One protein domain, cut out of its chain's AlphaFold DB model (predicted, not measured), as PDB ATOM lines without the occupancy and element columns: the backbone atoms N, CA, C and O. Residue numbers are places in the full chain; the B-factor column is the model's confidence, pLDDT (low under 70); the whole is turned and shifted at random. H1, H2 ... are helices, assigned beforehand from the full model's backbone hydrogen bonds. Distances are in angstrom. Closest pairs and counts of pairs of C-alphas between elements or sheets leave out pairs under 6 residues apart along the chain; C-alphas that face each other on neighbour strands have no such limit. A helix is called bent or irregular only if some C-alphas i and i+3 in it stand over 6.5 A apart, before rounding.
ATOM      1  N   PHE A   9      29.796  44.978  -0.741       88.69
ATOM      2  CA  PHE A   9      30.278  43.602  -0.568       88.69
ATOM      3  C   PHE A   9      29.237  42.525  -0.940       88.69
ATOM      4  O   PHE A   9      29.604  41.390  -1.254       88.69
ATOM      5  N   ALA A  10      27.942  42.853  -0.927       92.69
ATOM      6  CA  ALA A  10      26.858  41.958  -1.327       92.69
ATOM      7  C   ALA A  10      26.532  42.030  -2.824       92.69
ATOM      8  O   ALA A  10      25.825  41.158  -3.336       92.69
ATOM      9  N   LEU A  11      27.076  43.010  -3.554       91.56
ATOM     10  CA  LEU A  11      26.824  43.183  -4.983       91.56
ATOM     11  C   LEU A  11      27.178  41.913  -5.769       91.56
ATOM     12  O   LEU A  11      26.398  41.467  -6.608       91.56
ATOM     13  N   ARG A  12      28.300  41.263  -5.430       91.44
ATOM     14  CA  ARG A  12      28.721  39.994  -6.048       91.44
ATOM     15  C   ARG A  12      27.707  38.861  -5.859       91.44
ATOM     16  O   ARG A  12      27.582  38.010  -6.734       91.44
ATOM     17  N   MET A  13      26.973  38.858  -4.744       94.50
ATOM     18  CA  MET A  13      25.930  37.868  -4.470       94.50
ATOM     19  C   MET A  13      24.669  38.164  -5.285       94.50
ATOM     20  O   MET A  13      24.035  37.244  -5.786       94.50
ATOM     21  N   LEU A  14      24.321  39.439  -5.469       93.50
ATOM     22  CA  LEU A  14      23.099  39.840  -6.168       93.50
ATOM     23  C   LEU A  14      23.250  39.834  -7.695       93.50
ATOM     24  O   LEU A  14      22.388  39.288  -8.379       93.50
ATOM     25  N   MET A  15      24.351  40.372  -8.236       93.75
ATOM     26  CA  MET A  15      24.566  40.515  -9.687       93.75
ATOM     27  C   MET A  15      24.515  39.189 -10.445       93.75
ATOM     28  O   MET A  15      24.088  39.150 -11.594       93.75
ATOM     29  N   VAL A  16      24.974  38.106  -9.815       94.25
ATOM     30  CA  VAL A  16      25.013  36.768 -10.420       94.25
ATOM     31  C   VAL A  16      24.230  35.742  -9.602       94.25
ATOM     32  O   VAL A  16      24.540  34.555  -9.663       94.25
ATOM     33  N   LEU A  17      23.251  36.190  -8.804       94.56
ATOM     34  CA  LEU A  17      22.374  35.345  -7.977       94.56
ATOM     35  C   LEU A  17      23.124  34.206  -7.266       94.56
ATOM     36  O   LEU A  17      22.826  33.027  -7.452       94.56
ATOM     37  N   PHE A  18      24.127  34.564  -6.463       95.94
ATOM     38  CA  PHE A  18      24.952  33.660  -5.656       95.94
ATOM     39  C   PHE A  18      25.795  32.649  -6.443       95.94
ATOM     40  O   PHE A  18      26.440  31.799  -5.834       95.94
ATOM     41  N   ARG A  19      25.897  32.760  -7.777       95.44
ATOM     42  CA  ARG A  19      26.671  31.815  -8.603       95.44
ATOM     43  C   ARG A  19      28.117  31.625  -8.141       95.44
ATOM     44  O   ARG A  19      28.661  30.542  -8.331       95.44
ATOM     45  N   ARG A  20      28.751  32.665  -7.588       94.56
ATOM     46  CA  ARG A  20      30.134  32.615  -7.077       94.56
ATOM     47  C   ARG A  20      30.240  32.040  -5.662       94.56
ATOM     48  O   ARG A  20      31.316  31.613  -5.269       94.56
ATOM     49  N   GLU A  21      29.137  31.993  -4.923       94.88
ATOM     50  CA  GLU A  21      29.097  31.511  -3.538       94.88
ATOM     51  C   GLU A  21      28.710  30.028  -3.447       94.88
ATOM     52  O   GLU A  21      28.982  29.372  -2.449       94.88
ATOM     53  N   LEU A  22      28.106  29.487  -4.505       95.38
ATOM     54  CA  LEU A  22      27.546  28.140  -4.549       95.38
ATOM     55  C   LEU A  22      28.368  27.201  -5.431       95.38
ATOM     56  O   LEU A  22      28.981  27.617  -6.421       95.38
ATOM     57  N   SER A  23      28.291  25.905  -5.123       95.19
ATOM     58  CA  SER A  23      28.653  24.864  -6.081       95.19
ATOM     59  C   SER A  23      27.717  24.915  -7.298       95.19
ATOM     60  O   SER A  23      26.637  25.506  -7.254       95.19
ATOM     61  N   PHE A  24      28.107  24.291  -8.411       93.88
ATOM     62  CA  PHE A  24      27.266  24.277  -9.612       93.88
ATOM     63  C   PHE A  24      25.890  23.640  -9.355       93.88
ATOM     64  O   PHE A  24      24.871  24.186  -9.769       93.88
ATOM     65  N   VAL A  25      25.860  22.522  -8.626       95.25
ATOM     66  CA  VAL A  25      24.621  21.802  -8.295       95.25
ATOM     67  C   VAL A  25      23.756  22.621  -7.336       95.25
ATOM     68  O   VAL A  25      22.553  22.753  -7.558       95.25
ATOM     69  N   ASP A  26      24.365  23.230  -6.317       96.25
ATOM     70  CA  ASP A  26      23.641  24.073  -5.363       96.25
ATOM     71  C   ASP A  26      23.071  25.334  -6.019       96.25
ATOM     72  O   ASP A  26      21.994  25.790  -5.634       96.25
ATOM     73  N   ALA A  27      23.761  25.888  -7.022       96.00
ATOM     74  CA  ALA A  27      23.268  27.024  -7.793       96.00
ATOM     75  C   ALA A  27      22.003  26.661  -8.581       96.00
ATOM     76  O   ALA A  27      21.012  27.383  -8.484       96.00
ATOM     77  N   LEU A  28      22.009  25.530  -9.298       96.25
ATOM     78  CA  LEU A  28      20.825  25.046 -10.018       96.25
ATOM     79  C   LEU A  28      19.655  24.817  -9.057       96.25
ATOM     80  O   LEU A  28      18.577  25.369  -9.268       96.25
ATOM     81  N   TYR A  29      19.900  24.101  -7.955       96.25
ATOM     82  CA  TYR A  29      18.893  23.870  -6.922       96.25
ATOM     83  C   TYR A  29      18.318  25.184  -6.378       96.25
ATOM     84  O   TYR A  29      17.099  25.340  -6.268       96.25
ATOM     85  N   LEU A  30      19.177  26.143  -6.019       96.44
ATOM     86  CA  LEU A  30      18.721  27.392  -5.427       96.44
ATOM     87  C   LEU A  30      17.869  28.189  -6.415       96.44
ATOM     88  O   LEU A  30      16.810  28.679  -6.030       96.44
ATOM     89  N   TRP A  31      18.294  28.297  -7.674       96.56
ATOM     90  CA  TRP A  31      17.560  29.035  -8.702       96.56
ATOM     91  C   TRP A  31      16.200  28.415  -9.005       96.56
ATOM     92  O   TRP A  31      15.198  29.132  -8.993       96.56
ATOM     93  N   GLU A  32      16.135  27.095  -9.185       97.06
ATOM     94  CA  GLU A  32      14.872  26.377  -9.392       97.06
ATOM     95  C   GLU A  32      13.887  26.646  -8.252       97.06
ATOM     96  O   GLU A  32      12.715  26.970  -8.475       97.06
ATOM     97  N   VAL A  33      14.370  26.571  -7.010       96.38
ATOM     98  CA  VAL A  33      13.532  26.813  -5.836       96.38
ATOM     99  C   VAL A  33      13.125  28.280  -5.730       96.38
ATOM    100  O   VAL A  33      11.967  28.555  -5.408       96.38
ATOM    101  N   MET A  34      14.028  29.223  -6.011       95.06
ATOM    102  CA  MET A  34      13.721  30.654  -5.991       95.06
ATOM    103  C   MET A  34      12.615  30.997  -6.987       95.06
ATOM    104  O   MET A  34      11.588  31.547  -6.587       95.06
ATOM    105  N   TRP A  35      12.762  30.587  -8.248       93.81
ATOM    106  CA  TRP A  35      11.763  30.846  -9.285       93.81
ATOM    107  C   TRP A  35      10.413  30.200  -8.961       93.81
ATOM    108  O   TRP A  35       9.373  30.843  -9.096       93.81
ATOM    109  N   ALA A  36      10.405  28.967  -8.444       95.12
ATOM    110  CA  ALA A  36       9.170  28.311  -8.016       95.12
ATOM    111  C   ALA A  36       8.513  29.003  -6.806       95.12
ATOM    112  O   ALA A  36       7.286  29.017  -6.670       95.12
ATOM    113  N   MET A  37       9.305  29.570  -5.893       94.62
ATOM    114  CA  MET A  37       8.800  30.278  -4.716       94.62
ATOM    115  C   MET A  37       8.234  31.658  -5.048       94.62
ATOM    116  O   MET A  37       7.234  32.050  -4.436       94.62
ATOM    117  N   GLU A  38       8.853  32.366  -5.989       91.94
ATOM    118  CA  GLU A  38       8.480  33.717  -6.423       91.94
ATOM    119  C   GLU A  38       7.470  33.732  -7.576       91.94
ATOM    120  O   GLU A  38       7.002  34.799  -7.965       91.94
ATOM    121  N   TYR A  39       7.094  32.562  -8.102       91.50
ATOM    122  CA  TYR A  39       6.146  32.459  -9.205       91.50
ATOM    123  C   TYR A  39       4.843  33.228  -8.933       91.50
ATOM    124  O   TYR A  39       4.140  32.985  -7.942       91.50
ATOM    125  N   ASN A  40       4.505  34.115  -9.867       88.62
ATOM    126  CA  ASN A  40       3.276  34.892  -9.889       88.62
ATOM    127  C   ASN A  40       2.575  34.658 -11.241       88.62
ATOM    128  O   ASN A  40       3.152  34.989 -12.276       88.62
ATOM    129  N   PRO A  41       1.339  34.126 -11.279       87.44
ATOM    130  CA  PRO A  41       0.629  33.877 -12.535       87.44
ATOM    131  C   PRO A  41       0.336  35.161 -13.327       87.44
ATOM    132  O   PRO A  41       0.161  35.106 -14.539       87.44
ATOM    133  N   LYS A  42       0.314  36.322 -12.663       83.12
ATOM    134  CA  LYS A  42       0.124  37.631 -13.297       83.12
ATOM    135  C   LYS A  42       1.435  38.270 -13.759       83.12
ATOM    136  O   LYS A  42       1.400  39.382 -14.263       83.12
ATOM    137  N   ILE A  43       2.588  37.605 -13.623       80.38
ATOM    138  CA  ILE A  43       3.892  38.202 -13.966       80.38
ATOM    139  C   ILE A  43       3.958  38.694 -15.418       80.38
ATOM    140  O   ILE A  43       4.616  39.691 -15.695       80.38
ATOM    141  N   TYR A  44       3.229  38.047 -16.333       77.06
ATOM    142  CA  TYR A  44       3.183  38.449 -17.736       77.06
ATOM    143  C   TYR A  44       2.599  39.856 -17.941       77.06
ATOM    144  O   TYR A  44       3.030  40.562 -18.849       77.06
ATOM    145  N   SER A  45       1.683  40.314 -17.077       75.00
ATOM    146  CA  SER A  45       1.079  41.645 -17.225       75.00
ATOM    147  C   SER A  45       2.088  42.786 -17.053       75.00
ATOM    148  O   SER A  45       1.756  43.931 -17.331       75.00
ATOM    149  N   LEU A  46       3.313  42.494 -16.597       70.75
ATOM    150  CA  LEU A  46       4.431  43.441 -16.569       70.75
ATOM    151  C   LEU A  46       4.965  43.791 -17.967       70.75
ATOM    152  O   LEU A  46       5.623  44.821 -18.114       70.75
ATOM    153  N   TYR A  47       4.741  42.928 -18.962       74.38
ATOM    154  CA  TYR A  47       5.249  43.107 -20.325       74.38
ATOM    155  C   TYR A  47       4.261  43.835 -21.244       74.38
ATOM    156  O   TYR A  47       4.682  44.371 -22.267       74.38
ATOM    157  N   ASP A  48       2.982  43.911 -20.869       73.38
ATOM    158  CA  ASP A  48       2.017  44.787 -21.533       73.38
ATOM    159  C   ASP A  48       2.248  46.230 -21.050       73.38
ATOM    160  O   ASP A  48       2.323  46.494 -19.852       73.38
ATOM    161  N   ASN A  49       2.414  47.164 -21.991       55.50
ATOM    162  CA  ASN A  49       3.032  48.498 -21.852       55.50
ATOM    163  C   ASN A  49       2.416  49.499 -20.838       55.50
ATOM    164  O   ASN A  49       2.760  50.681 -20.854       55.50
ATOM    165  N   THR A  50       1.560  49.080 -19.911       58.09
ATOM    166  CA  THR A  50       0.933  49.938 -18.894       58.09
ATOM    167  C   THR A  50       1.804  50.021 -17.631       58.09
ATOM    168  O   THR A  50       1.392  49.663 -16.526       58.09
ATOM    169  N   ARG A  51       3.046  50.509 -17.782       53.81
ATOM    170  CA  ARG A  51       4.026  50.693 -16.684       53.81
ATOM    171  C   ARG A  51       3.519  51.576 -15.534       53.81
ATOM    172  O   ARG A  51       4.080  51.543 -14.446       53.81
ATOM    173  N   GLU A  52       2.463  52.353 -15.727       55.50
ATOM    174  CA  GLU A  52       1.960  53.279 -14.706       55.50
ATOM    175  C   GLU A  52       0.987  52.622 -13.703       55.50
ATOM    176  O   GLU A  52       0.792  53.156 -12.615       55.50
ATOM    177  N   GLN A  53       0.467  51.417 -13.987       52.97
ATOM    178  CA  GLN A  53      -0.484  50.683 -13.121       52.97
ATOM    179  C   GLN A  53       0.137  49.450 -12.413       52.97
ATOM    180  O   GLN A  53      -0.568  48.614 -11.839       52.97
ATOM    181  N   LEU A  54       1.474  49.346 -12.430       56.81
ATOM    182  CA  LEU A  54       2.288  48.191 -12.000       56.81
ATOM    183  C   LEU A  54       1.885  47.526 -10.661       56.81
ATOM    184  O   LEU A  54       1.822  46.297 -10.621       56.81
ATOM    185  N   PRO A  55       1.643  48.253  -9.548       55.91
ATOM    186  CA  PRO A  55       1.382  47.605  -8.260       55.91
ATOM    187  C   PRO A  55      -0.061  47.109  -8.121       55.91
ATOM    188  O   PRO A  55      -0.282  46.083  -7.487       55.91
ATOM    189  N   GLU A  56      -1.036  47.807  -8.708       56.97
ATOM    190  CA  GLU A  56      -2.461  47.490  -8.538       56.97
ATOM    191  C   GLU A  56      -2.904  46.299  -9.393       56.97
ATOM    192  O   GLU A  56      -3.696  45.479  -8.932       56.97
ATOM    193  N   LEU A  57      -2.345  46.145 -10.599       57.28
ATOM    194  CA  LEU A  57      -2.676  45.027 -11.493       57.28
ATOM    195  C   LEU A  57      -2.102  43.685 -11.004       57.28
ATOM    196  O   LEU A  57      -2.757  42.639 -11.095       57.28
ATOM    197  N   VAL A  58      -0.880  43.711 -10.458       60.38
ATOM    198  CA  VAL A  58      -0.156  42.511 -10.000       60.38
ATOM    199  C   VAL A  58      -0.571  42.113  -8.580       60.38
ATOM    200  O   VAL A  58      -0.762  40.923  -8.309       60.38
ATOM    201  N   TYR A  59      -0.772  43.094  -7.695       62.41
ATOM    202  CA  TYR A  59      -1.157  42.897  -6.296       62.41
ATOM    203  C   TYR A  59      -2.576  43.414  -6.051       62.41
ATOM    204  O   TYR A  59      -2.808  44.388  -5.335       62.41
ATOM    205  N   ASP A  60      -3.544  42.729  -6.654       58.88
ATOM    206  CA  ASP A  60      -4.957  42.962  -6.375       58.88
ATOM    207  C   ASP A  60      -5.245  42.658  -4.891       58.88
ATOM    208  O   ASP A  60      -4.867  41.602  -4.376       58.88
ATOM    209  N   ARG A  61      -5.885  43.584  -4.165       58.06
ATOM    210  CA  ARG A  61      -6.018  43.504  -2.694       58.06
ATOM    211  C   ARG A  61      -6.977  42.401  -2.224       58.06
ATOM    212  O   ARG A  61      -7.070  42.153  -1.025       58.06
ATOM    213  N   LYS A  62      -7.701  41.741  -3.137       61.16
ATOM    214  CA  LYS A  62      -8.686  40.691  -2.823       61.16
ATOM    215  C   LYS A  62      -8.507  39.443  -3.696       61.16
ATOM    216  O   LYS A  62      -9.402  39.058  -4.440       61.16
ATOM    217  N   VAL A  63      -7.360  38.774  -3.588       68.44
ATOM    218  CA  VAL A  63      -7.171  37.453  -4.217       68.44
ATOM    219  C   VAL A  63      -7.824  36.366  -3.354       68.44
ATOM    220  O   VAL A  63      -7.509  36.234  -2.172       68.44
ATOM    221  N   ASN A  64      -8.718  35.559  -3.935       78.94
ATOM    222  CA  ASN A  64      -9.344  34.425  -3.243       78.94
ATOM    223  C   ASN A  64      -8.298  33.331  -2.924       78.94
ATOM    224  O   ASN A  64      -7.378  33.084  -3.708       78.94
ATOM    225  N   ASP A  65      -8.471  32.589  -1.828       81.75
ATOM    226  CA  ASP A  65      -7.600  31.477  -1.420       81.75
ATOM    227  C   ASP A  65      -7.406  30.411  -2.511       81.75
ATOM    228  O   ASP A  65      -6.338  29.799  -2.605       81.75
ATOM    229  N   LYS A  66      -8.407  30.196  -3.375       84.38
ATOM    230  CA  LYS A  66      -8.283  29.284  -4.523       84.38
ATOM    231  C   LYS A  66      -7.285  29.800  -5.566       84.38
ATOM    232  O   LYS A  66      -6.509  29.008  -6.094       84.38
ATOM    233  N   GLN A  67      -7.275  31.105  -5.834       84.00
ATOM    234  CA  GLN A  67      -6.347  31.740  -6.776       84.00
ATOM    235  C   GLN A  67      -4.932  31.806  -6.191       84.00
ATOM    236  O   GLN A  67      -3.963  31.520  -6.888       84.00
ATOM    237  N   LEU A  68      -4.802  32.045  -4.880       86.00
ATOM    238  CA  LEU A  68      -3.518  32.033  -4.171       86.00
ATOM    239  C   LEU A  68      -2.759  30.702  -4.292       86.00
ATOM    240  O   LEU A  68      -1.533  30.685  -4.175       86.00
ATOM    241  N   LYS A  69      -3.448  29.580  -4.549       88.69
ATOM    242  CA  LYS A  69      -2.800  28.274  -4.758       88.69
ATOM    243  C   LYS A  69      -1.907  28.227  -5.998       88.69
ATOM    244  O   LYS A  69      -0.973  27.431  -6.000       88.69
ATOM    245  N   GLN A  70      -2.168  29.074  -6.993       90.19
ATOM    246  CA  GLN A  70      -1.366  29.175  -8.216       90.19
ATOM    247  C   GLN A  70      -0.046  29.916  -7.984       90.19
ATOM    248  O   GLN A  70       0.894  29.730  -8.741       90.19
ATOM    249  N   TYR A  71       0.042  30.726  -6.929       91.56
ATOM    250  CA  TYR A  71       1.250  31.465  -6.584       91.56
ATOM    251  C   TYR A  71       2.261  30.561  -5.878       91.56
ATOM    252  O   TYR A  71       1.892  29.698  -5.059       91.56
ATOM    253  N   GLY A  72       3.539  30.842  -6.129       93.06
ATOM    254  CA  GLY A  72       4.662  30.287  -5.390       93.06
ATOM    255  C   GLY A  72       4.550  30.576  -3.893       93.06
ATOM    256  O   GLY A  72       3.913  31.534  -3.456       93.06
ATOM    257  N   LYS A  73       5.129  29.709  -3.053       91.94
ATOM    258  CA  LYS A  73       4.934  29.776  -1.589       91.94
ATOM    259  C   LYS A  73       5.399  31.097  -0.970       91.94
ATOM    260  O   LYS A  73       4.835  31.503   0.048       91.94
ATOM    261  N   PHE A  74       6.443  31.714  -1.522       91.56
ATOM    262  CA  PHE A  74       6.978  32.981  -1.035       91.56
ATOM    263  C   PHE A  74       6.087  34.138  -1.487       91.56
ATOM    264  O   PHE A  74       5.591  34.881  -0.642       91.56
ATOM    265  N   GLU A  75       5.771  34.198  -2.781       88.88
ATOM    266  CA  GLU A  75       4.902  35.232  -3.343       88.88
ATOM    267  C   GLU A  75       3.491  35.197  -2.733       88.88
ATOM    268  O   GLU A  75       2.949  36.222  -2.327       88.88
ATOM    269  N   ARG A  76       2.926  34.001  -2.527       89.12
ATOM    270  CA  ARG A  76       1.636  33.812  -1.845       89.12
ATOM    271  C   ARG A  76       1.593  34.487  -0.475       89.12
ATOM    272  O   ARG A  76       0.555  35.023  -0.091       89.12
ATOM    273  N   LYS A  77       2.686  34.417   0.293       87.56
ATOM    274  CA  LYS A  77       2.753  35.048   1.619       87.56
ATOM    275  C   LYS A  77       2.745  36.568   1.499       87.56
ATOM    276  O   LYS A  77       1.997  37.189   2.242       87.56
ATOM    277  N   LYS A  78       3.488  37.130   0.540       83.44
ATOM    278  CA  LYS A  78       3.516  38.576   0.273       83.44
ATOM    279  C   LYS A  78       2.145  39.120  -0.119       83.44
ATOM    280  O   LYS A  78       1.689  40.108   0.452       83.44
ATOM    281  N   VAL A  79       1.461  38.434  -1.040       82.44
ATOM    282  CA  VAL A  79       0.107  38.811  -1.483       82.44
ATOM    283  C   VAL A  79      -0.875  38.775  -0.308       82.44
ATOM    284  O   VAL A  79      -1.661  39.701  -0.138       82.44
ATOM    285  N   ARG A  80      -0.797  37.752   0.559       82.38
ATOM    286  CA  ARG A  80      -1.656  37.642   1.755       82.38
ATOM    287  C   ARG A  80      -1.452  38.766   2.764       82.38
ATOM    288  O   ARG A  80      -2.419  39.182   3.389       82.38
ATOM    289  N   THR A  81      -0.220  39.228   2.954       77.81
ATOM    290  CA  THR A  81       0.089  40.304   3.905       77.81
ATOM    291  C   THR A  81      -0.146  41.698   3.326       77.81
ATOM    292  O   THR A  81       0.066  42.679   4.029       77.81
ATOM    293  N   GLY A  82      -0.561  41.815   2.055       68.12
ATOM    294  CA  GLY A  82      -0.753  43.107   1.386       68.12
ATOM    295  C   GLY A  82       0.537  43.925   1.261       68.12
ATOM    296  O   GLY A  82       0.480  45.141   1.089       68.12
ATOM    297  N   ALA A  83       1.701  43.275   1.377       61.91
ATOM    298  CA  ALA A  83       2.995  43.941   1.332       61.91
ATOM    299  C   ALA A  83       3.289  44.369  -0.115       61.91
ATOM    300  O   ALA A  83       3.726  43.570  -0.937       61.91
ATOM    301  N   THR A  84       3.032  45.639  -0.432       56.22
ATOM    302  CA  THR A  84       3.277  46.262  -1.748       56.22
ATOM    303  C   THR A  84       4.680  46.863  -1.873       56.22
ATOM    304  O   THR A  84       4.944  47.677  -2.763       56.22
ATOM    305  N   LYS A  85       5.608  46.501  -0.976       58.47
ATOM    306  CA  LYS A  85       6.975  47.019  -1.025       58.47
ATOM    307  C   LYS A  85       7.685  46.447  -2.251       58.47
ATOM    308  O   LYS A  85       7.798  45.239  -2.428       58.47
ATOM    309  N   ARG A  86       8.174  47.355  -3.104       54.97
ATOM    310  CA  ARG A  86       8.773  47.060  -4.418       54.97
ATOM    311  C   ARG A  86      10.013  46.151  -4.368       54.97
ATOM    312  O   ARG A  86      10.375  45.605  -5.401       54.97
ATOM    313  N   ASN A  87      10.623  45.946  -3.196       61.12
ATOM    314  CA  ASN A  87      11.950  45.336  -3.053       61.12
ATOM    315  C   ASN A  87      11.971  44.133  -2.085       61.12
ATOM    316  O   ASN A  87      12.901  43.990  -1.298       61.12
ATOM    317  N   ASP A  88      10.963  43.258  -2.141       73.81
ATOM    318  CA  ASP A  88      10.895  42.030  -1.329       73.81
ATOM    319  C   ASP A  88      11.255  40.788  -2.172       73.81
ATOM    320  O   ASP A  88      10.470  39.844  -2.285       73.81
ATOM    321  N   ALA A  89      12.420  40.807  -2.824       88.94
ATOM    322  CA  ALA A  89      12.939  39.652  -3.561       88.94
ATOM    323  C   ALA A  89      13.576  38.638  -2.597       88.94
ATOM    324  O   ALA A  89      14.309  39.009  -1.678       88.94
ATOM    325  N   LEU A  90      13.371  37.344  -2.832       93.12
ATOM    326  CA  LEU A  90      13.957  36.253  -2.051       93.12
ATOM    327  C   LEU A  90      15.492  36.321  -2.036       93.12
ATOM    328  O   LEU A  90      16.106  36.009  -1.016       93.12
ATOM    329  N   ALA A  91      16.110  36.820  -3.111       94.75
ATOM    330  CA  ALA A  91      17.549  37.089  -3.186       94.75
ATOM    331  C   ALA A  91      18.047  38.031  -2.072       94.75
ATOM    332  O   ALA A  91      19.118  37.816  -1.507       94.75
ATOM    333  N   ILE A  92      17.256  39.043  -1.702       93.62
ATOM    334  CA  ILE A  92      17.603  39.992  -0.634       93.62
ATOM    335  C   ILE A  92      17.571  39.284   0.721       93.62
ATOM    336  O   ILE A  92      18.478  39.450   1.537       93.62
ATOM    337  N   PHE A  93      16.568  38.434   0.949       94.94
ATOM    338  CA  PHE A  93      16.495  37.624   2.166       94.94
ATOM    339  C   PHE A  93      17.608  36.577   2.242       94.94
ATOM    340  O   PHE A  93      18.075  36.278   3.340       94.94
ATOM    341  N   LEU A  94      18.073  36.055   1.104       96.00
ATOM    342  CA  LEU A  94      19.256  35.197   1.042       96.00
ATOM    343  C   LEU A  94      20.512  35.957   1.475       96.00
ATOM    344  O   LEU A  94      21.238  35.459   2.334       96.00
ATOM    345  N   VAL A  95      20.730  37.185   0.992       95.19
ATOM    346  CA  VAL A  95      21.857  38.017   1.456       95.19
ATOM    347  C   VAL A  95      21.732  38.261   2.958       95.19
ATOM    348  O   VAL A  95      22.675  38.013   3.707       95.19
ATOM    349  N   ALA A  96      20.551  38.675   3.421       94.56
ATOM    350  CA  ALA A  96      20.301  38.912   4.837       94.56
ATOM    351  C   ALA A  96      20.570  37.663   5.692       94.56
ATOM    352  O   ALA A  96      21.124  37.790   6.782       94.56
ATOM    353  N   SER A  97      20.235  36.467   5.194       95.06
ATOM    354  CA  SER A  97      20.510  35.209   5.892       95.06
ATOM    355  C   SER A  97      22.007  34.978   6.087       95.06
ATOM    356  O   SER A  97      22.435  34.766   7.215       95.06
ATOM    357  N   VAL A  98      22.809  35.152   5.029       93.94
ATOM    358  CA  VAL A  98      24.274  35.028   5.075       93.94
ATOM    359  C   VAL A  98      24.870  36.000   6.093       93.94
ATOM    360  O   VAL A  98      25.734  35.630   6.896       93.94
ATOM    361  N   LEU A  99      24.387  37.246   6.096       93.25
ATOM    362  CA  LEU A  99      24.842  38.260   7.044       93.25
ATOM    363  C   LEU A  99      24.420  37.936   8.481       93.25
ATOM    364  O   LEU A  99      25.215  38.120   9.404       93.25
ATOM    365  N   GLU A 100      23.212  37.406   8.694       92.31
ATOM    366  CA  GLU A 100      22.750  36.967  10.015       92.31
ATOM    367  C   GLU A 100      23.608  35.803  10.538       92.31
ATOM    368  O   GLU A 100      24.005  35.828  11.708       92.31
ATOM    369  N   THR A 101      23.994  34.845   9.681       91.56
ATOM    370  CA  THR A 101      24.891  33.734  10.053       91.56
ATOM    371  C   THR A 101      26.259  34.241  10.526       91.56
ATOM    372  O   THR A 101      26.834  33.703  11.476       91.56
ATOM    373  N   LYS A 102      26.791  35.295   9.891       90.50
ATOM    374  CA  LYS A 102      28.115  35.869  10.194       90.50
ATOM    375  C   LYS A 102      28.072  37.024  11.210       90.50
ATOM    376  O   LYS A 102      29.126  37.461  11.671       90.50
ATOM    377  N   LYS A 103      26.885  37.463  11.657       91.38
ATOM    378  CA  LYS A 103      26.676  38.610  12.568       91.38
ATOM    379  C   LYS A 103      27.600  38.616  13.783       91.38
ATOM    380  O   LYS A 103      28.220  39.631  14.080       91.38
ATOM    381  N   LYS A 104      27.695  37.493  14.506       92.62
ATOM    382  CA  LYS A 104      28.529  37.405  15.723       92.62
ATOM    383  C   LYS A 104      30.002  37.685  15.437       92.62
ATOM    384  O   LYS A 104      30.691  38.193  16.312       92.62
ATOM    385  N   ARG A 105      30.463  37.317  14.242       92.44
ATOM    386  CA  ARG A 105      31.840  37.496  13.809       92.44
ATOM    387  C   ARG A 105      32.093  38.925  13.353       92.44
ATOM    388  O   ARG A 105      33.039  39.529  13.837       92.44
ATOM    389  N   PHE A 106      31.189  39.504  12.558       91.31
ATOM    390  CA  PHE A 106      31.262  40.926  12.197       91.31
ATOM    391  C   PHE A 106      31.380  41.824  13.432       91.31
ATOM    392  O   PHE A 106      32.271  42.656  13.494       91.31
ATOM    393  N   MET A 107      30.555  41.589  14.458       91.38
ATOM    394  CA  MET A 107      30.577  42.394  15.687       91.38
ATOM    395  C   MET A 107      31.872  42.270  16.508       91.38
ATOM    396  O   MET A 107      32.090  43.082  17.401       91.38
ATOM    397  N   LYS A 108      32.688  41.236  16.273       94.00
ATOM    398  CA  LYS A 108      33.927  40.979  17.023       94.00
ATOM    399  C   LYS A 108      35.180  41.349  16.241       94.00
ATOM    400  O   LYS A 108      36.134  41.840  16.831       94.00
ATOM    401  N   GLU A 109      35.189  41.043  14.948       92.00
ATOM    402  CA  GLU A 109      36.399  41.038  14.124       92.00
ATOM    403  C   GLU A 109      36.424  42.169  13.099       92.00
ATOM    404  O   GLU A 109      37.509  42.630  12.761       92.00
ATOM    405  N   ALA A 110      35.267  42.645  12.625       91.50
ATOM    406  CA  ALA A 110      35.240  43.660  11.580       91.50
ATOM    407  C   ALA A 110      35.482  45.060  12.157       91.50
ATOM    408  O   ALA A 110      34.657  45.583  12.910       91.50
ATOM    409  N   LYS A 111      36.606  45.674  11.783       89.62
ATOM    410  CA  LYS A 111      36.974  47.056  12.123       89.62
ATOM    411  C   LYS A 111      36.755  48.008  10.946       89.62
ATOM    412  O   LYS A 111      36.571  49.203  11.167       89.62
ATOM    413  N   GLY A 112      36.737  47.482   9.721       88.19
ATOM    414  CA  GLY A 112      36.471  48.229   8.493       88.19
ATOM    415  C   GLY A 112      35.749  47.407   7.422       88.19
ATOM    416  O   GLY A 112      35.401  46.245   7.629       88.19
ATOM    417  N   LEU A 113      35.521  48.031   6.260       88.69
ATOM    418  CA  LEU A 113      34.893  47.385   5.102       88.69
ATOM    419  C   LEU A 113      35.718  46.194   4.596       88.69
ATOM    420  O   LEU A 113      35.136  45.161   4.272       88.69
ATOM    421  N   ASP A 114      37.043  46.307   4.584       89.81
ATOM    422  CA  ASP A 114      37.933  45.240   4.118       89.81
ATOM    423  C   ASP A 114      37.764  43.956   4.939       89.81
ATOM    424  O   ASP A 114      37.647  42.871   4.371       89.81
ATOM    425  N   ASP A 115      37.620  44.074   6.263       92.25
ATOM    426  CA  ASP A 115      37.347  42.926   7.134       92.25
ATOM    427  C   ASP A 115      35.977  42.305   6.826       92.25
ATOM    428  O   ASP A 115      35.818  41.082   6.822       92.25
ATOM    429  N   VAL A 116      34.964  43.134   6.540       90.88
ATOM    430  CA  VAL A 116      33.633  42.652   6.138       90.88
ATOM    431  C   VAL A 116      33.726  41.890   4.820       90.88
ATOM    432  O   VAL A 116      33.198  40.780   4.722       90.88
ATOM    433  N   VAL A 117      34.418  42.449   3.823       90.44
ATOM    434  CA  VAL A 117      34.650  41.811   2.521       90.44
ATOM    435  C   VAL A 117      35.404  40.498   2.699       90.44
ATOM    436  O   VAL A 117      35.013  39.503   2.095       90.44
ATOM    437  N   GLN A 118      36.416  40.455   3.564       92.38
ATOM    438  CA  GLN A 118      37.172  39.241   3.858       92.38
ATOM    439  C   GLN A 118      36.289  38.164   4.501       92.38
ATOM    440  O   GLN A 118      36.250  37.036   4.011       92.38
ATOM    441  N   ILE A 119      35.525  38.500   5.547       92.50
ATOM    442  CA  ILE A 119      34.625  37.559   6.241       92.50
ATOM    443  C   ILE A 119      33.541  37.026   5.293       92.50
ATOM    444  O   ILE A 119      33.185  35.844   5.347       92.50
ATOM    445  N   VAL A 120      32.997  37.888   4.429       90.75
ATOM    446  CA  VAL A 120      32.045  37.493   3.383       90.75
ATOM    447  C   VAL A 120      32.741  36.684   2.288       90.75
ATOM    448  O   VAL A 120      32.128  35.788   1.728       90.75
ATOM    449  N   GLY A 121      34.010  36.940   1.984       90.62
ATOM    450  CA  GLY A 121      34.786  36.207   0.983       90.62
ATOM    451  C   GLY A 121      34.922  34.715   1.292       90.62
ATOM    452  O   GLY A 121      34.952  33.893   0.379       90.62
ATOM    453  N   GLU A 122      34.917  34.337   2.568       90.00
ATOM    454  CA  GLU A 122      35.053  32.942   3.007       90.00
ATOM    455  C   GLU A 122      33.912  32.009   2.587       90.00
ATOM    456  O   GLU A 122      34.083  30.793   2.662       90.00
ATOM    457  N   ILE A 123      32.748  32.554   2.208       89.25
ATOM    458  CA  ILE A 123      31.597  31.764   1.729       89.25
ATOM    459  C   ILE A 123      31.637  31.489   0.216       89.25
ATOM    460  O   ILE A 123      30.701  30.902  -0.327       89.25
ATOM    461  N   THR A 124      32.711  31.897  -0.463       90.44
ATOM    462  CA  THR A 124      32.883  31.678  -1.903       90.44
ATOM    463  C   THR A 124      33.025  30.187  -2.224       90.44
ATOM    464  O   THR A 124      34.022  29.557  -1.879       90.44
ATOM    465  N   GLY A 125      32.053  29.640  -2.956       89.38
ATOM    466  CA  GLY A 125      32.039  28.262  -3.465       89.38
ATOM    467  C   GLY A 125      31.625  27.186  -2.454       89.38
ATOM    468  O   GLY A 125      31.604  26.007  -2.796       89.38
ATOM    469  N   ASN A 126      31.299  27.571  -1.224       90.50
ATOM    470  CA  ASN A 126      31.061  26.685  -0.081       90.50
ATOM    471  C   ASN A 126      29.829  27.109   0.747       90.50
ATOM    472  O   ASN A 126      29.644  26.647   1.876       90.50
ATOM    473  N   LEU A 127      28.962  27.964   0.195       94.38
ATOM    474  CA  LEU A 127      27.665  28.278   0.788       94.38
ATOM    475  C   LEU A 127      26.695  27.092   0.637       94.38
ATOM    476  O   LEU A 127      26.412  26.637  -0.466       94.38
ATOM    477  N   ASP A 128      26.121  26.630   1.749       94.31
ATOM    478  CA  ASP A 128      25.045  25.630   1.745       94.31
ATOM    479  C   ASP A 128      23.719  26.289   1.327       94.31
ATOM    480  O   ASP A 128      23.098  27.025   2.106       94.31
ATOM    481  N   ALA A 129      23.272  26.015   0.096       95.12
ATOM    482  CA  ALA A 129      22.056  26.599  -0.472       95.12
ATOM    483  C   ALA A 129      20.798  26.286   0.348       95.12
ATOM    484  O   ALA A 129      19.950  27.158   0.556       95.12
ATOM    485  N   LYS A 130      20.650  25.048   0.827       95.12
ATOM    486  CA  LYS A 130      19.448  24.619   1.553       95.12
ATOM    487  C   LYS A 130      19.380  25.290   2.919       95.12
ATOM    488  O   LYS A 130      18.302  25.724   3.340       95.12
ATOM    489  N   LYS A 131      20.511  25.395   3.614       95.12
ATOM    490  CA  LYS A 131      20.611  26.113   4.884       95.12
ATOM    491  C   LYS A 131      20.350  27.605   4.692       95.12
ATOM    492  O   LYS A 131      19.490  28.138   5.393       95.12
ATOM    493  N   ALA A 132      21.009  28.239   3.719       95.31
ATOM    494  CA  ALA A 132      20.824  29.655   3.403       95.31
ATOM    495  C   ALA A 132      19.356  29.972   3.083       95.31
ATOM    496  O   ALA A 132      18.773  30.880   3.669       95.31
ATOM    497  N   LEU A 133      18.702  29.157   2.251       96.38
ATOM    498  CA  LEU A 133      17.285  29.319   1.931       96.38
ATOM    499  C   LEU A 133      16.384  29.192   3.168       96.38
ATOM    500  O   LEU A 133      15.477  29.999   3.371       96.38
ATOM    501  N   ASN A 134      16.616  28.192   4.020       95.88
ATOM    502  CA  ASN A 134      15.825  28.015   5.237       95.88
ATOM    503  C   ASN A 134      15.987  29.192   6.208       95.88
ATOM    504  O   ASN A 134      15.011  29.610   6.835       95.88
ATOM    505  N   GLU A 135      17.200  29.727   6.343       96.38
ATOM    506  CA  GLU A 135      17.470  30.925   7.141       96.38
ATOM    507  C   GLU A 135      16.807  32.162   6.515       96.38
ATOM    508  O   GLU A 135      16.082  32.873   7.212       96.38
ATOM    509  N   ALA A 136      16.906  32.345   5.198       96.19
ATOM    510  CA  ALA A 136      16.245  33.424   4.461       96.19
ATOM    511  C   ALA A 136      14.724  33.435   4.670       96.19
ATOM    512  O   ALA A 136      14.128  34.475   4.949       96.19
ATOM    513  N   LEU A 137      14.077  32.267   4.628       94.25
ATOM    514  CA  LEU A 137      12.638  32.154   4.879       94.25
ATOM    515  C   LEU A 137      12.255  32.493   6.328       94.25
ATOM    516  O   LEU A 137      11.151  32.997   6.563       94.25
ATOM    517  N   LYS A 138      13.142  32.242   7.302       94.50
ATOM    518  CA  LYS A 138      12.946  32.685   8.692       94.50
ATOM    519  C   LYS A 138      13.057  34.204   8.794       94.50
ATOM    520  O   LYS A 138      12.200  34.807   9.436       94.50
ATOM    521  N   VAL A 139      14.053  34.815   8.145       93.44
ATOM    522  CA  VAL A 139      14.203  36.280   8.083       93.44
ATOM    523  C   VAL A 139      12.965  36.916   7.459       93.44
ATOM    524  O   VAL A 139      12.375  37.811   8.057       93.44
ATOM    525  N   HIS A 140      12.501  36.393   6.324       91.12
ATOM    526  CA  HIS A 140      11.292  36.874   5.658       91.12
ATOM    527  C   HIS A 140      10.055  36.783   6.560       91.12
ATOM    528  O   HIS A 140       9.298  37.743   6.673       91.12
ATOM    529  N   LYS A 141       9.870  35.669   7.281       90.31
ATOM    530  CA  LYS A 141       8.763  35.539   8.242       90.31
ATOM    531  C   LYS A 141       8.849  36.583   9.363       90.31
ATOM    532  O   LYS A 141       7.823  37.131   9.743       90.31
ATOM    533  N   LYS A 142      10.048  36.860   9.893       90.12
ATOM    534  CA  LYS A 142      10.245  37.923  10.897       90.12
ATOM    535  C   LYS A 142       9.924  39.304  10.318       90.12
ATOM    536  O   LYS A 142       9.365  40.126  11.029       90.12
ATOM    537  N   TYR A 143      10.284  39.546   9.058       87.38
ATOM    538  CA  TYR A 143      10.039  40.809   8.362       87.38
ATOM    539  C   TYR A 143       8.548  41.062   8.117       87.38
ATOM    540  O   TYR A 143       8.092  42.168   8.364       87.38
ATOM    541  N   LEU A 144       7.783  40.042   7.713       83.75
ATOM    542  CA  LEU A 144       6.335  40.164   7.493       83.75
ATOM    543  C   LEU A 144       5.508  40.302   8.780       83.75
ATOM    544  O   LEU A 144       4.356  40.713   8.724       83.75
ATOM    545  N   ASN A 145       6.067  39.910   9.926       81.50
ATOM    546  CA  ASN A 145       5.396  39.981  11.226       81.50
ATOM    547  C   ASN A 145       5.657  41.309  11.970       81.50
ATOM    548  O   ASN A 145       5.270  41.424  13.133       81.50
ATOM    549  N   LYS A 146       6.366  42.253  11.347       62.31
ATOM    550  CA  LYS A 146       6.617  43.602  11.862       62.31
ATOM    551  C   LYS A 146       5.713  44.603  11.164       62.31
ATOM    552  O   LYS A 146       5.273  45.532  11.868       62.31
TER     553      LYS A 146
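This is residues 9 to 146 of the 146 residues of the protein "uncharacterized protein LOC107772728" of Nicotiana tabacum (UniProt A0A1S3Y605). Two long helices, H7 and H9, cross nearly at right angles, and a third, H2, packs beside the start of H9 and meets the start of H7. H1 and H8 pack on H7 toward one end of the domain; at the other end H6 packs on the end of H2, and H3, H4 and H5 form a loose extension, from which residues 47 to 53 stick out. The printed part has 138 residues with nine named helices, H1 to H9 in order, and no named strand: all helix. It is only just compact, close to loose, with a radius of gyration of the C-alphas of 17.0 A, and spans 48 by 33 by 28 A.

The hub is H7, residues 90 to 109, which touches four helices; it is irregular, with C-alphas 101 and 104 7.7 A apart, and has a kink of 56 degrees near residue 102. With residues 90 to 98 alone it touches H9, residues 129 to 144, about perpendicular at 84 degrees; the closest C-alphas, of Phe 93 and Ala 136, are 4.8 A apart. H2, residues 24 to 38, touches H9 at a shallow tilt of 27 degrees, the same way, closest at C-alphas 26 and 129, 5.7 A. H2 and H7 only just touch, with 3 pairs of C-alphas within 8 A, closest at Met 34 and Leu 90, 6.9 A. H1, residues 9 to 15, only just irregular with C-alphas 9 and 12 6.7 A apart, touches H7 at 17 degrees, a shallow tilt, opposite ways, closest at C-alphas 14 and 91, 6.9 A. H8, residues 113 to 121, touches H7, closest at C-alphas 106 and 116, 6.7 A. H6, residues 73 to 80, touches H2, closest at C-alphas 37 and 74, 4.9 A. H5, residues 65 to 68, is close to H6 but not clearly touching. H3, residues 43 to 46, touches H4, residues 51 to 58, which is irregular, with C-alphas 52 and 55 8.6 A apart. Every O i to N i+4 pair is within hydrogen-bond range in H2, H8 and H9, against 2 of 3 in H1, 3 of 4 in H6, 13 of 16 in H7 and 1 of 4 in H4, where 1 of 5 O i to N i+3 pairs is; H3 and H5 are too short for such a pair.

H1 begins at C-alpha 9, (30.278, 43.602, -0.568). From first to last C-alpha H7 measures 28.1 A, H9 22.2 A and H2 21.3 A. H7 begins at (13.957, 36.253, -2.051), and H9 ends at C-alpha 144, (6.335, 40.164, 7.493).

The two C-alphas farthest apart, of Lys 66 and Lys 111, are 51.4 A apart. The printed part has no cut and no long link. The pLDDT is under 70 at residues 49 to 63, 82 to 87 and 146.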